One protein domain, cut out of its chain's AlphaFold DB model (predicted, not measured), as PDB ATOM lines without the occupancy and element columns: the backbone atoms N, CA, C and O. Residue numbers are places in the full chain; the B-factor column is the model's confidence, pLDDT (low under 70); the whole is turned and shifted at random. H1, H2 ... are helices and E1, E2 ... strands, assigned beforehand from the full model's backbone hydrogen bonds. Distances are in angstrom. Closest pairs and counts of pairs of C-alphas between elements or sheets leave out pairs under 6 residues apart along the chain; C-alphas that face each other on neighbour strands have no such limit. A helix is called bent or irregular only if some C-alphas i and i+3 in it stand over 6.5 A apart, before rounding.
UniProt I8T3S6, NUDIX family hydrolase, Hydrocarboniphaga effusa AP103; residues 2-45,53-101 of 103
ATOM      1  N   ASP A   2      26.581  76.375 116.435       83.44
ATOM      2  CA  ASP A   2      27.290  77.670 116.372       83.44
ATOM      3  C   ASP A   2      27.213  78.487 117.668       83.44
ATOM      4  O   ASP A   2      28.201  79.076 118.091       83.44
ATOM      5  N   ALA A   3      26.060  78.460 118.344       90.75
ATOM      6  CA  ALA A   3      25.914  79.071 119.659       90.75
ATOM      7  C   ALA A   3      26.857  78.445 120.701       90.75
ATOM      8  O   ALA A   3      27.565  79.178 121.366       90.75
ATOM      9  N   ALA A   4      26.928  77.116 120.817       91.75
ATOM     10  CA  ALA A   4      27.781  76.454 121.806       91.75
ATOM     11  C   ALA A   4      29.275  76.735 121.577       91.75
ATOM     12  O   ALA A   4      29.991  76.986 122.540       91.75
ATOM     13  N   ALA A   5      29.734  76.744 120.321       92.62
ATOM     14  CA  ALA A   5      31.124  77.069 119.992       92.62
ATOM     15  C   ALA A   5      31.453  78.546 120.280       92.62
ATOM     16  O   ALA A   5      32.491  78.843 120.869       92.62
ATOM     17  N   ARG A   6      30.548  79.468 119.918       94.38
ATOM     18  CA  ARG A   6      30.698  80.898 120.227       94.38
ATOM     19  C   ARG A   6      30.745  81.148 121.737       94.38
ATOM     20  O   ARG A   6      31.653  81.827 122.194       94.38
ATOM     21  N   GLU A   7      29.806  80.587 122.493       93.94
ATOM     22  CA  GLU A   7      29.728  80.747 123.953       93.94
ATOM     23  C   GLU A   7      30.950  80.125 124.641       93.94
ATOM     24  O   GLU A   7      31.526  80.731 125.536       93.94
ATOM     25  N   PHE A   8      31.416  78.956 124.186       94.06
ATOM     26  CA  PHE A   8      32.652  78.366 124.702       94.06
ATOM     27  C   PHE A   8      33.837  79.317 124.524       94.06
ATOM     28  O   PHE A   8      34.589  79.541 125.469       94.06
ATOM     29  N   ARG A   9      33.972  79.942 123.350       94.75
ATOM     30  CA  ARG A   9      35.013  80.944 123.104       94.75
ATOM     31  C   ARG A   9      34.839  82.201 123.955       94.75
ATOM     32  O   ARG A   9      35.829  82.737 124.434       94.75
ATOM     33  N   GLU A  10      33.615  82.680 124.133       94.56
ATOM     34  CA  GLU A  10      33.309  83.855 124.958       94.56
ATOM     35  C   GLU A  10      33.621  83.624 126.446       94.56
ATOM     36  O   GLU A  10      34.142  84.519 127.109       94.56
ATOM     37  N   GLU A  11      33.366  82.419 126.953       93.31
ATOM     38  CA  GLU A  11      33.545  82.087 128.371       93.31
ATOM     39  C   GLU A  11      34.918  81.524 128.722       93.31
ATOM     40  O   GLU A  11      35.311  81.534 129.888       93.31
ATOM     41  N   THR A  12      35.652  81.011 127.738       93.88
ATOM     42  CA  THR A  12      36.946  80.366 127.991       93.88
ATOM     43  C   THR A  12      38.111  80.996 127.238       93.88
ATOM     44  O   THR A  12      39.257  80.806 127.632       93.88
ATOM     45  N   GLY A  13      37.841  81.749 126.170       94.25
ATOM     46  CA  GLY A  13      38.850  82.318 125.278       94.25
ATOM     47  C   GLY A  13      39.320  81.367 124.172       94.25
ATOM     48  O   GLY A  13      39.952  81.820 123.216       94.25
ATOM     49  N   PHE A  14      38.987  80.074 124.245       94.06
ATOM     50  CA  PHE A  14      39.472  79.066 123.302       94.06
ATOM     51  C   PHE A  14      38.554  78.904 122.090       94.06
ATOM     52  O   PHE A  14      37.330  78.838 122.206       94.06
ATOM     53  N   ASP A  15      39.159  78.788 120.909       93.31
ATOM     54  CA  ASP A  15      38.456  78.499 119.662       93.31
ATOM     55  C   ASP A  15      38.674  77.032 119.273       93.31
ATOM     56  O   ASP A  15      39.751  76.636 118.831       93.31
ATOM     57  N   VAL A  16      37.632  76.224 119.457       90.94
ATOM     58  CA  VAL A  16      37.614  74.788 119.123       90.94
ATOM     59  C   VAL A  16      37.254  74.528 117.652       90.94
ATOM     60  O   VAL A  16      37.092  73.377 117.234       90.94
ATOM     61  N   GLY A  17      37.109  75.588 116.846       87.69
ATOM     62  CA  GLY A  17      36.787  75.505 115.428       87.69
ATOM     63  C   GLY A  17      35.483  74.751 115.148       87.69
ATOM     64  O   GLY A  17      34.478  74.904 115.841       87.69
ATOM     65  N   ALA A  18      35.496  73.926 114.098       85.44
ATOM     66  CA  ALA A  18      34.337  73.146 113.656       85.44
ATOM     67  C   ALA A  18      34.237  71.741 114.293       85.44
ATOM     68  O   ALA A  18      33.346  70.969 113.930       85.44
ATOM     69  N   GLY A  19      35.098  71.415 115.262       76.19
ATOM     70  CA  GLY A  19      35.120  70.108 115.920       76.19
ATOM     71  C   GLY A  19      35.842  69.021 115.115       76.19
ATOM     72  O   GLY A  19      36.423  69.284 114.061       76.19
ATOM     73  N   PRO A  20      35.827  67.785 115.633       90.38
ATOM     74  CA  PRO A  20      34.594  67.001 115.664       90.38
ATOM     75  C   PRO A  20      33.846  67.095 116.998       90.38
ATOM     76  O   PRO A  20      34.365  66.728 118.047       90.38
ATOM     77  N   PHE A  21      32.592  67.550 116.948       93.94
ATOM     78  CA  PHE A  21      31.727  67.627 118.125       93.94
ATOM     79  C   PHE A  21      30.903  66.350 118.306       93.94
ATOM     80  O   PHE A  21      30.198  65.908 117.396       93.94
ATOM     81  N   ILE A  22      30.931  65.797 119.514       95.38
ATOM     82  CA  ILE A  22      30.182  64.611 119.927       95.38
ATOM     83  C   ILE A  22      28.955  65.070 120.726       95.38
ATOM     84  O   ILE A  22      29.117  65.679 121.784       95.38
ATOM     85  N   PRO A  23      27.717  64.813 120.272       95.31
ATOM     86  CA  PRO A  23      26.529  65.237 121.003       95.31
ATOM     87  C   PRO A  23      26.385  64.469 122.320       95.31
ATOM     88  O   PRO A  23      26.354  63.240 122.338       95.31
ATOM     89  N   LEU A  24      26.219  65.204 123.422       96.56
ATOM     90  CA  LEU A  24      25.899  64.651 124.743       96.56
ATOM     91  C   LEU A  24      24.393  64.722 125.039       96.56
ATOM     92  O   LEU A  24      23.939  64.272 126.087       96.56
ATOM     93  N   GLY A  25      23.602  65.278 124.120       95.31
ATOM     94  CA  GLY A  25      22.150  65.395 124.223       95.31
ATOM     95  C   GLY A  25      21.684  66.549 125.111       95.31
ATOM     96  O   GLY A  25      22.441  67.457 125.453       95.31
ATOM     97  N   THR A  26      20.403  66.496 125.483       96.75
ATOM     98  CA  THR A  26      19.703  67.590 126.170       96.75
ATOM     99  C   THR A  26      19.235  67.171 127.557       96.75
ATOM    100  O   THR A  26      18.654  66.098 127.742       96.75
ATOM    101  N   VAL A  27      19.433  68.045 128.542       95.75
ATOM    102  CA  VAL A  27      18.956  67.880 129.921       95.75
ATOM    103  C   VAL A  27      18.045  69.034 130.320       95.75
ATOM    104  O   VAL A  27      18.239  70.178 129.910       95.75
ATOM    105  N   ARG A  28      17.037  68.742 131.145       95.06
ATOM    106  CA  ARG A  28      16.129  69.746 131.709       95.06
ATOM    107  C   ARG A  28      16.504  70.019 133.161       95.06
ATOM    108  O   ARG A  28      16.501  69.106 133.981       95.06
ATOM    109  N   GLN A  29      16.797  71.276 133.476       92.94
ATOM    110  CA  GLN A  29      17.104  71.718 134.836       92.94
ATOM    111  C   GLN A  29      15.822  71.981 135.653       92.94
ATOM    112  O   GLN A  29      14.763  72.199 135.057       92.94
ATOM    113  N   PRO A  30      15.887  72.023 137.005       88.25
ATOM    114  CA  PRO A  30      14.712  72.227 137.864       88.25
ATOM    115  C   PRO A  30      13.892  73.486 137.547       88.25
ATOM    116  O   PRO A  30      12.671  73.454 137.638       88.25
ATOM    117  N   GLY A  31      14.542  74.567 137.104       90.12
ATOM    118  CA  GLY A  31      13.874  75.806 136.678       90.12
ATOM    119  C   GLY A  31      13.210  75.740 135.295       90.12
ATOM    120  O   GLY A  31      12.760  76.757 134.786       90.12
ATOM    121  N   GLY A  32      13.187  74.574 134.642       92.69
ATOM    122  CA  GLY A  32      12.598  74.382 133.317       92.69
ATOM    123  C   GLY A  32      13.542  74.646 132.141       92.69
ATOM    124  O   GLY A  32      13.227  74.207 131.037       92.69
ATOM    125  N   LYS A  33      14.705  75.275 132.372       94.25
ATOM    126  CA  LYS A  33      15.743  75.505 131.353       94.25
ATOM    127  C   LYS A  33      16.186  74.183 130.718       94.25
ATOM    128  O   LYS A  33      16.537  73.240 131.430       94.25
ATOM    129  N   LEU A  34      16.199  74.139 129.388       95.44
ATOM    130  CA  LEU A  34      16.825  73.071 128.614       95.44
ATOM    131  C   LEU A  34      18.285  73.437 128.339       95.44
ATOM    132  O   LEU A  34      18.581  74.577 127.989       95.44
ATOM    133  N   VAL A  35      19.185  72.477 128.526       94.94
ATOM    134  CA  VAL A  35      20.610  72.603 128.211       94.94
ATOM    135  C   VAL A  35      20.984  71.477 127.274       94.94
ATOM    136  O   VAL A  35      20.830  70.311 127.624       94.94
ATOM    137  N   GLU A  36      21.468  71.844 126.099       95.88
ATOM    138  CA  GLU A  36      22.047  70.934 125.120       95.88
ATOM    139  C   GLU A  36      23.569  71.069 125.175       95.88
ATOM    140  O   GLU A  36      24.081  72.182 125.323       95.88
ATOM    141  N   ALA A  37      24.282  69.945 125.122       95.75
ATOM    142  CA  ALA A  37      25.733  69.930 125.255       95.75
ATOM    143  C   ALA A  37      26.398  69.004 124.236       95.75
ATOM    144  O   ALA A  37      25.825  68.006 123.789       95.75
ATOM    145  N   TRP A  38      27.648  69.330 123.930       95.62
ATOM    146  CA  TRP A  38      28.538  68.572 123.062       95.62
ATOM    147  C   TRP A  38      29.899  68.434 123.746       95.62
ATOM    148  O   TRP A  38      30.288  69.304 124.522       95.62
ATOM    149  N   ALA A  39      30.610  67.352 123.452       95.12
ATOM    150  CA  ALA A  39      32.020  67.182 123.773       95.12
ATOM    151  C   ALA A  39      32.867  67.428 122.524       95.12
ATOM    152  O   ALA A  39      32.425  67.171 121.406       95.12
ATOM    153  N   VAL A  40      34.089  67.901 122.722       93.88
ATOM    154  CA  VAL A  40      35.117  68.010 121.689       93.88
ATOM    155  C   VAL A  40      36.449  67.686 122.344       93.88
ATOM    156  O   VAL A  40      36.689  68.085 123.483       93.88
ATOM    157  N   GLU A  41      37.284  66.922 121.651       92.44
ATOM    158  CA  GLU A  41      38.656  66.687 122.082       92.44
ATOM    159  C   GLU A  41      39.515  67.869 121.639       92.44
ATOM    160  O   GLU A  41      39.529  68.234 120.462       92.44
ATOM    161  N   PHE A  42      40.185  68.501 122.596       90.88
ATOM    162  CA  PHE A  42      40.993  69.684 122.353       90.88
ATOM    163  C   PHE A  42      42.080  69.781 123.425       90.88
ATOM    164  O   PHE A  42      41.793  69.592 124.607       90.88
ATOM    165  N   ASP A  43      43.314  70.056 123.007       90.25
ATOM    166  CA  ASP A  43      44.427  70.291 123.927       90.25
ATOM    167  C   ASP A  43      44.337  71.726 124.456       90.25
ATOM    168  O   ASP A  43      44.390  72.686 123.685       90.25
ATOM    169  N   LEU A  44      44.109  71.863 125.760       90.62
ATOM    170  CA  LEU A  44      43.779  73.129 126.406       90.62
ATOM    171  C   LEU A  44      44.452  73.210 127.770       90.62
ATOM    172  O   LEU A  44      44.247  72.361 128.640       90.62
ATOM    173  N   ASP A  45      45.203  74.290 127.967       93.56
ATOM    174  CA  ASP A  45      45.767  74.664 129.258       93.56
ATOM    175  C   ASP A  45      44.759  75.528 130.026       93.56
ATOM    176  O   ASP A  45      44.455  76.656 129.636       93.56
ATOM    177  N   SER A  53      33.711  89.625 130.540       94.12
ATOM    178  CA  SER A  53      33.485  90.317 131.804       94.12
ATOM    179  C   SER A  53      32.091  90.907 131.892       94.12
ATOM    180  O   SER A  53      31.656  91.607 130.976       94.12
ATOM    181  N   LEU A  54      31.474  90.756 133.058       94.56
ATOM    182  CA  LEU A  54      30.242  91.429 133.432       94.56
ATOM    183  C   LEU A  54      30.508  92.621 134.359       94.56
ATOM    184  O   LEU A  54      31.533  92.712 135.041       94.56
ATOM    185  N   MET A  55      29.558  93.554 134.368       96.56
ATOM    186  CA  MET A  55      29.518  94.664 135.313       96.56
ATOM    187  C   MET A  55      28.498  94.341 136.399       96.56
ATOM    188  O   MET A  55      27.340  94.066 136.086       96.56
ATOM    189  N   ILE A  56      28.918  94.385 137.661       95.12
ATOM    190  CA  ILE A  56      28.022  94.252 138.813       95.12
ATOM    191  C   ILE A  56      28.277  95.374 139.806       95.12
ATOM    192  O   ILE A  56      29.383  95.911 139.908       95.12
ATOM    193  N   GLU A  57      27.256  95.700 140.587       97.50
ATOM    194  CA  GLU A  57      27.429  96.593 141.721       97.50
ATOM    195  C   GLU A  57      28.220  95.893 142.831       97.50
ATOM    196  O   GLU A  57      27.825  94.826 143.307       97.50
ATOM    197  N   TRP A  58      29.339  96.488 143.255       95.56
ATOM    198  CA  TRP A  58      30.167  95.910 144.308       95.56
ATOM    199  C   TRP A  58      30.958  96.958 145.117       95.56
ATOM    200  O   TRP A  58      31.727  97.729 144.526       95.56
ATOM    201  N   PRO A  59      30.888  96.943 146.468       95.44
ATOM    202  CA  PRO A  59      30.084  96.045 147.312       95.44
ATOM    203  C   PRO A  59      28.565  96.222 147.123       95.44
ATOM    204  O   PRO A  59      28.147  97.286 146.660       95.44
ATOM    205  N   PRO A  60      27.736  95.219 147.467       95.62
ATOM    206  CA  PRO A  60      26.287  95.319 147.296       95.62
ATOM    207  C   PRO A  60      25.703  96.518 148.059       95.62
ATOM    208  O   PRO A  60      26.006  96.701 149.239       95.62
ATOM    209  N   GLY A  61      24.868  97.325 147.402       94.75
ATOM    210  CA  GLY A  61      24.229  98.515 147.979       94.75
ATOM    211  C   GLY A  61      25.082  99.792 147.947       94.75
ATOM    212  O   GLY A  61      24.692 100.796 148.541       94.75
ATOM    213  N   SER A  62      26.245  99.772 147.290       96.31
ATOM    214  CA  SER A  62      27.143 100.930 147.171       96.31
ATOM    215  C   SER A  62      26.831 101.854 145.990       96.31
ATOM    216  O   SER A  62      27.380 102.954 145.924       96.31
ATOM    217  N   GLY A  63      26.029 101.409 145.019       95.88
ATOM    218  CA  GLY A  63      25.830 102.093 143.736       95.88
ATOM    219  C   GLY A  63      27.065 102.102 142.817       95.88
ATOM    220  O   GLY A  63      27.006 102.644 141.714       95.88
ATOM    221  N   MET A  64      28.189 101.512 143.239       96.50
ATOM    222  CA  MET A  64      29.434 101.486 142.473       96.50
ATOM    223  C   MET A  64      29.504 100.249 141.579       96.50
ATOM    224  O   MET A  64      29.540  99.119 142.062       96.50
ATOM    225  N   GLN A  65      29.590 100.468 140.268       97.31
ATOM    226  CA  GLN A  65      29.744  99.404 139.280       97.31
ATOM    227  C   GLN A  65      31.210  98.974 139.150       97.31
ATOM    228  O   GLN A  65      32.106  99.812 139.019       97.31
ATOM    229  N   ARG A  66      31.458  97.664 139.159       96.69
ATOM    230  CA  ARG A  66      32.782  97.053 138.982       96.69
ATOM    231  C   ARG A  66      32.728  95.927 137.958       96.69
ATOM    232  O   ARG A  66      31.704  95.269 137.801       96.69
ATOM    233  N   ARG A  67      33.858  95.715 137.285       96.12
ATOM    234  CA  ARG A  67      34.024  94.698 136.246       96.12
ATOM    235  C   ARG A  67      34.629  93.426 136.827       96.12
ATOM    236  O   ARG A  67      35.654  93.513 137.500       96.12
ATOM    237  N   PHE A  68      34.034  92.279 136.522       94.38
ATOM    238  CA  PHE A  68      34.536  90.957 136.903       94.38
ATOM    239  C   PHE A  68      34.422  89.993 135.722       94.38
ATOM    240  O   PHE A  68      33.497  90.160 134.926       94.38
ATOM    241  N   PRO A  69      35.327  89.010 135.586       94.12
ATOM    242  CA  PRO A  69      35.131  87.924 134.632       94.12
ATOM    243  C   PRO A  69      33.914  87.079 135.039       94.12
ATOM    244  O   PRO A  69      33.631  86.950 136.233       94.12
ATOM    245  N   GLU A  70      33.195  86.522 134.065       93.75
ATOM    246  CA  GLU A  70      32.086  85.598 134.328       93.75
ATOM    247  C   GLU A  70      32.604  84.257 134.862       93.75
ATOM    248  O   GLU A  70      32.072  83.730 135.844       93.75
ATOM    249  N   VAL A  71      33.721  83.778 134.310       93.94
ATOM    250  CA  VAL A  71      34.505  82.663 134.850       93.94
ATOM    251  C   VAL A  71      35.857  83.172 135.339       93.94
ATOM    252  O   VAL A  71      36.679  83.662 134.568       93.94
ATOM    253  N   ASP A  72      36.108  83.032 136.638       92.62
ATOM    254  CA  ASP A  72      37.355  83.451 137.278       92.62
ATOM    255  C   ASP A  72      38.475  82.406 137.160       92.62
ATOM    256  O   ASP A  72      39.654  82.762 137.222       92.62
ATOM    257  N   ARG A  73      38.123  81.118 137.020       92.81
ATOM    258  CA  ARG A  73      39.094  80.020 136.958       92.81
ATOM    259  C   ARG A  73      38.563  78.761 136.267       92.81
ATOM    260  O   ARG A  73      37.468  78.291 136.567       92.81
ATOM    261  N   GLY A  74      39.414  78.150 135.442       93.12
ATOM    262  CA  GLY A  74      39.249  76.791 134.917       93.12
ATOM    263  C   GLY A  74      40.053  75.748 135.700       93.12
ATOM    264  O   GLY A  74      41.028  76.073 136.379       93.12
ATOM    265  N   ALA A  75      39.628  74.487 135.633       94.56
ATOM    266  CA  ALA A  75      40.390  73.341 136.130       94.56
ATOM    267  C   ALA A  75      39.890  72.039 135.498       94.56
ATOM    268  O   ALA A  75      38.693  71.883 135.244       94.56
ATOM    269  N   TRP A  76      40.803  71.089 135.314       94.19
ATOM    270  CA  TRP A  76      40.470  69.729 134.909       94.19
ATOM    271  C   TRP A  76      40.023  68.882 136.100       94.19
ATOM    272  O   TRP A  76      40.540  69.001 137.213       94.19
ATOM    273  N   PHE A  77      39.057  67.998 135.858       94.12
ATOM    274  CA  PHE A  77      38.474  67.139 136.882       94.12
ATOM    275  C   PHE A  77      38.267  65.727 136.353       94.12
ATOM    276  O   PHE A  77      37.887  65.532 135.199       94.12
ATOM    277  N   SER A  78      38.428  64.736 137.230       94.62
ATOM    278  CA  SER A  78      37.901  63.400 136.956       94.62
ATOM    279  C   SER A  78      36.368  63.444 136.891       94.62
ATOM    280  O   SER A  78      35.741  64.308 137.509       94.62
ATOM    281  N   LEU A  79      35.729  62.475 136.224       93.62
ATOM    282  CA  LEU A  79      34.259  62.379 136.217       93.62
ATOM    283  C   LEU A  79      33.669  62.299 137.632       93.62
ATOM    284  O   LEU A  79      32.599  62.847 137.900       93.62
ATOM    285  N   LYS A  80      34.395  61.658 138.554       93.81
ATOM    286  CA  LYS A  80      34.020  61.577 139.966       93.81
ATOM    287  C   LYS A  80      34.028  62.957 140.629       93.81
ATOM    288  O   LYS A  80      33.071  63.294 141.322       93.81
ATOM    289  N   ASP A  81      35.072  63.753 140.412       96.31
ATOM    290  CA  ASP A  81      35.185  65.087 141.016       96.31
ATOM    291  C   ASP A  81      34.220  66.086 140.369       96.31
ATOM    292  O   ASP A  81      33.618  66.906 141.066       96.31
ATOM    293  N   ALA A  82      34.013  65.981 139.052       95.62
ATOM    294  CA  ALA A  82      33.038  66.781 138.318       95.62
ATOM    295  C   ALA A  82      31.613  66.559 138.854       95.62
ATOM    296  O   ALA A  82      30.867  67.523 139.029       95.62
ATOM    297  N   ASN A  83      31.252  65.317 139.203       94.62
ATOM    298  CA  ASN A  83      29.943  64.990 139.775       94.62
ATOM    299  C   ASN A  83      29.649  65.775 141.069       94.62
ATOM    300  O   ASN A  83      28.529  66.232 141.278       94.62
ATOM    301  N   ALA A  84      30.663  65.997 141.907       95.38
ATOM    302  CA  ALA A  84      30.511  66.752 143.150       95.38
ATOM    303  C   ALA A  84      30.447  68.280 142.948       95.38
ATOM    304  O   ALA A  84      30.031  68.995 143.862       95.38
ATOM    305  N   LYS A  85      30.881  68.789 141.788       94.31
ATOM    306  CA  LYS A  85      31.009  70.232 141.503       94.31
ATOM    307  C   LYS A  85      29.924  70.780 140.583       94.31
ATOM    308  O   LYS A  85      29.641  71.973 140.628       94.31
ATOM    309  N   LEU A  86      29.332  69.931 139.749       93.38
ATOM    310  CA  LEU A  86      28.359  70.344 138.746       93.38
ATOM    311  C   LEU A  86      26.963  70.550 139.355       93.38
ATOM    312  O   LEU A  86      26.586  69.937 140.356       93.38
ATOM    313  N   LEU A  87      26.147  71.391 138.715       92.94
ATOM    314  CA  LEU A  87      24.749  71.561 139.109       92.94
ATOM    315  C   LEU A  87      23.992  70.232 138.986       92.94
ATOM    316  O   LEU A  87      24.096  69.538 137.977       92.94
ATOM    317  N   LYS A  88      23.129  69.921 139.964       91.94
ATOM    318  CA  LYS A  88      22.346  68.665 139.991       91.94
ATOM    319  C   LYS A  88      21.592  68.387 138.684       91.94
ATOM    320  O   LYS A  88      21.537  67.250 138.232       91.94
ATOM    321  N   GLY A  89      21.036  69.430 138.059       92.31
ATOM    322  CA  GLY A  89      20.304  69.326 136.789       92.31
ATOM    323  C   GLY A  89      21.173  69.013 135.564       92.31
ATOM    324  O   GLY A  89      20.631  68.680 134.517       92.31
ATOM    325  N   GLN A  90      22.498  69.113 135.686       94.69
ATOM    326  CA  GLN A  90      23.464  68.850 134.620       94.69
ATOM    327  C   GLN A  90      24.203  67.518 134.797       94.69
ATOM    328  O   GLN A  90      24.850  67.077 133.858       94.69
ATOM    329  N   LEU A  91      24.084  66.837 135.946       94.81
ATOM    330  CA  LEU A  91      24.842  65.607 136.235       94.81
ATOM    331  C   LEU A  91      24.665  64.511 135.178       94.81
ATOM    332  O   LEU A  91      25.621  63.811 134.860       94.81
ATOM    333  N   ARG A  92      23.477  64.415 134.569       95.06
ATOM    334  CA  ARG A  92      23.211  63.457 133.482       95.06
ATOM    335  C   ARG A  92      24.109  63.660 132.257       95.06
ATOM    336  O   ARG A  92      24.328  62.707 131.520       95.06
ATOM    337  N   LEU A  93      24.638  64.867 132.042       96.50
ATOM    338  CA  LEU A  93      25.600  65.125 130.968       96.50
ATOM    339  C   LEU A  93      26.923  64.386 131.201       96.50
ATOM    340  O   LEU A  93      27.530  63.957 130.228       96.50
ATOM    341  N   LEU A  94      27.337  64.164 132.456       95.75
ATOM    342  CA  LEU A  94      28.524  63.357 132.767       95.75
ATOM    343  C   LEU A  94      28.295  61.878 132.430       95.75
ATOM    344  O   LEU A  94      29.179  61.230 131.873       95.75
ATOM    345  N   ASP A  95      27.093  61.357 132.701       93.94
ATOM    346  CA  ASP A  95      26.725  59.988 132.317       93.94
ATOM    347  C   ASP A  95      26.692  59.821 130.794       93.94
ATOM    348  O   ASP A  95      27.062  58.772 130.268       93.94
ATOM    349  N   HIS A  96      26.212  60.839 130.073       95.88
ATOM    350  CA  HIS A  96      26.206  60.839 128.612       95.88
ATOM    351  C   HIS A  96      27.633  60.934 128.058       95.88
ATOM    352  O   HIS A  96      27.972  60.177 127.151       95.88
ATOM    353  N   PHE A  97      28.483  61.779 128.650       96.31
ATOM    354  CA  PHE A  97      29.899  61.893 128.300       96.31
ATOM    355  C   PHE A  97      30.627  60.557 128.438       96.31
ATOM    356  O   PHE A  97      31.182  60.076 127.457       96.31
ATOM    357  N   GLY A  98      30.542  59.900 129.600       94.31
ATOM    358  CA  GLY A  98      31.238  58.628 129.834       94.31
ATOM    359  C   GLY A  98      30.771  57.466 128.945       94.31
ATOM    360  O   GLY A  98      31.453  56.451 128.857       94.31
ATOM    361  N   LYS A  99      29.610  57.591 128.287       92.94
ATOM    362  CA  LYS A  99      29.126  56.625 127.284       92.94
ATOM    363  C   LYS A  99      29.547  56.985 125.862       92.94
ATOM    364  O   LYS A  99      29.685  56.086 125.039       92.94
ATOM    365  N   ALA A 100      29.654  58.278 125.563       93.06
ATOM    366  CA  ALA A 100      29.889  58.792 124.217       93.06
ATOM    367  C   ALA A 100      31.378  58.980 123.898       93.06
ATOM    368  O   ALA A 100      31.758  58.896 122.733       93.06
ATOM    369  N   VAL A 101      32.204  59.229 124.917       89.44
ATOM    370  CA  VAL A 101      33.643  59.463 124.787       89.44
ATOM    371  C   VAL A 101      34.382  58.309 125.471       89.44
ATOM    372  O   VAL A 101      34.254  58.154 126.688       89.44
TER     373      VAL A 101
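AT A GLANCE: This is residues 2 to 45 and 53 to 101 of the 103 residues of the protein "NUDIX family hydrolase" of Hydrocarboniphaga effusa AP103 (UniProt I8T3S6). A two-stranded hairpin, E1 and E2, is covered on one face by H3, which runs lengthwise mostly over E1, with H2 folded back beside H3; H1 lies off on the E2 side. A second two-stranded hairpin, E3 and E4, reaches away from this body as an arm, and the stretch from residue 70 to residue 78 leads back from it to H2. The printed part has 93 residues, with three named helices and four named strands in the order H1 E1 E2 E3 E4 H2 H3, in two antiparallel sheets of two strands each; the class is mixed, helices and strands. The whole is loose, with a radius of gyration of the C-alphas of 15.9 A, and elongated, spanning 49 by 31 by 25 A.

IN THESE COORDINATES: Find C-alpha 2 at (27.290, 77.670, 116.372); from there H1, residues 2 to 12, runs 15.3 A. Next come E1, residues 22 to 28, 19.0 A long, and E2, residues 34 to 39, 17.0 A. After the cut, start E3 at C-alpha 53, (33.485, 90.317, 131.804), and read to residue 57; E4 is residues 65 to 69. H2 is residues 79 to 85, and H3, residues 88 to 100, runs 20.1 A to C-alpha 100 at (29.889, 58.792, 124.217). H3 is irregular: C-alphas 89 and 92 are 7.3 A apart.

HOW THE PARTS SIT: Look first at the hairpin E1 and E2, antiparallel at 160 degrees, where N 24 and O 37 are 2.9 A apart, within hydrogen-bond range. H3 has 15 pairs of C-alphas within 8 A with E1, the closest being those of Leu 24 and His 96, 5.4 A apart. H2 and H3, a helical hairpin, touch at Asn 83 and Leu 91, whose C-alphas, the closest, are 6.2 A apart; they run opposite ways at a shallow tilt of 13 degrees. The closest C-alphas of H1 and E2 are those of Ala 4 and Ala 37, 7.7 A apart. In the hairpin E3 and E4, antiparallel at 146 degrees, N 54 and O 68 are 2.8 A apart, within hydrogen-bond range. E3 is apart from H1, E1, E2, H2 and H3. In H1 every O i to N i+4 pair is within hydrogen-bond range; in H2 it is 2 of 3 and in H3 5 of 9.

THE WHOLE: The two farthest C-alphas, those of Ser 62 and Lys 99, are 48.6 A apart. Residues 46 to 52 are not printed, and C-alphas 45 and 53 are 20.1 A apart across this cut. Of the links that are printed whole, none is long. The mean pLDDT of the printed part is 93.7, and no printed residue is under 70.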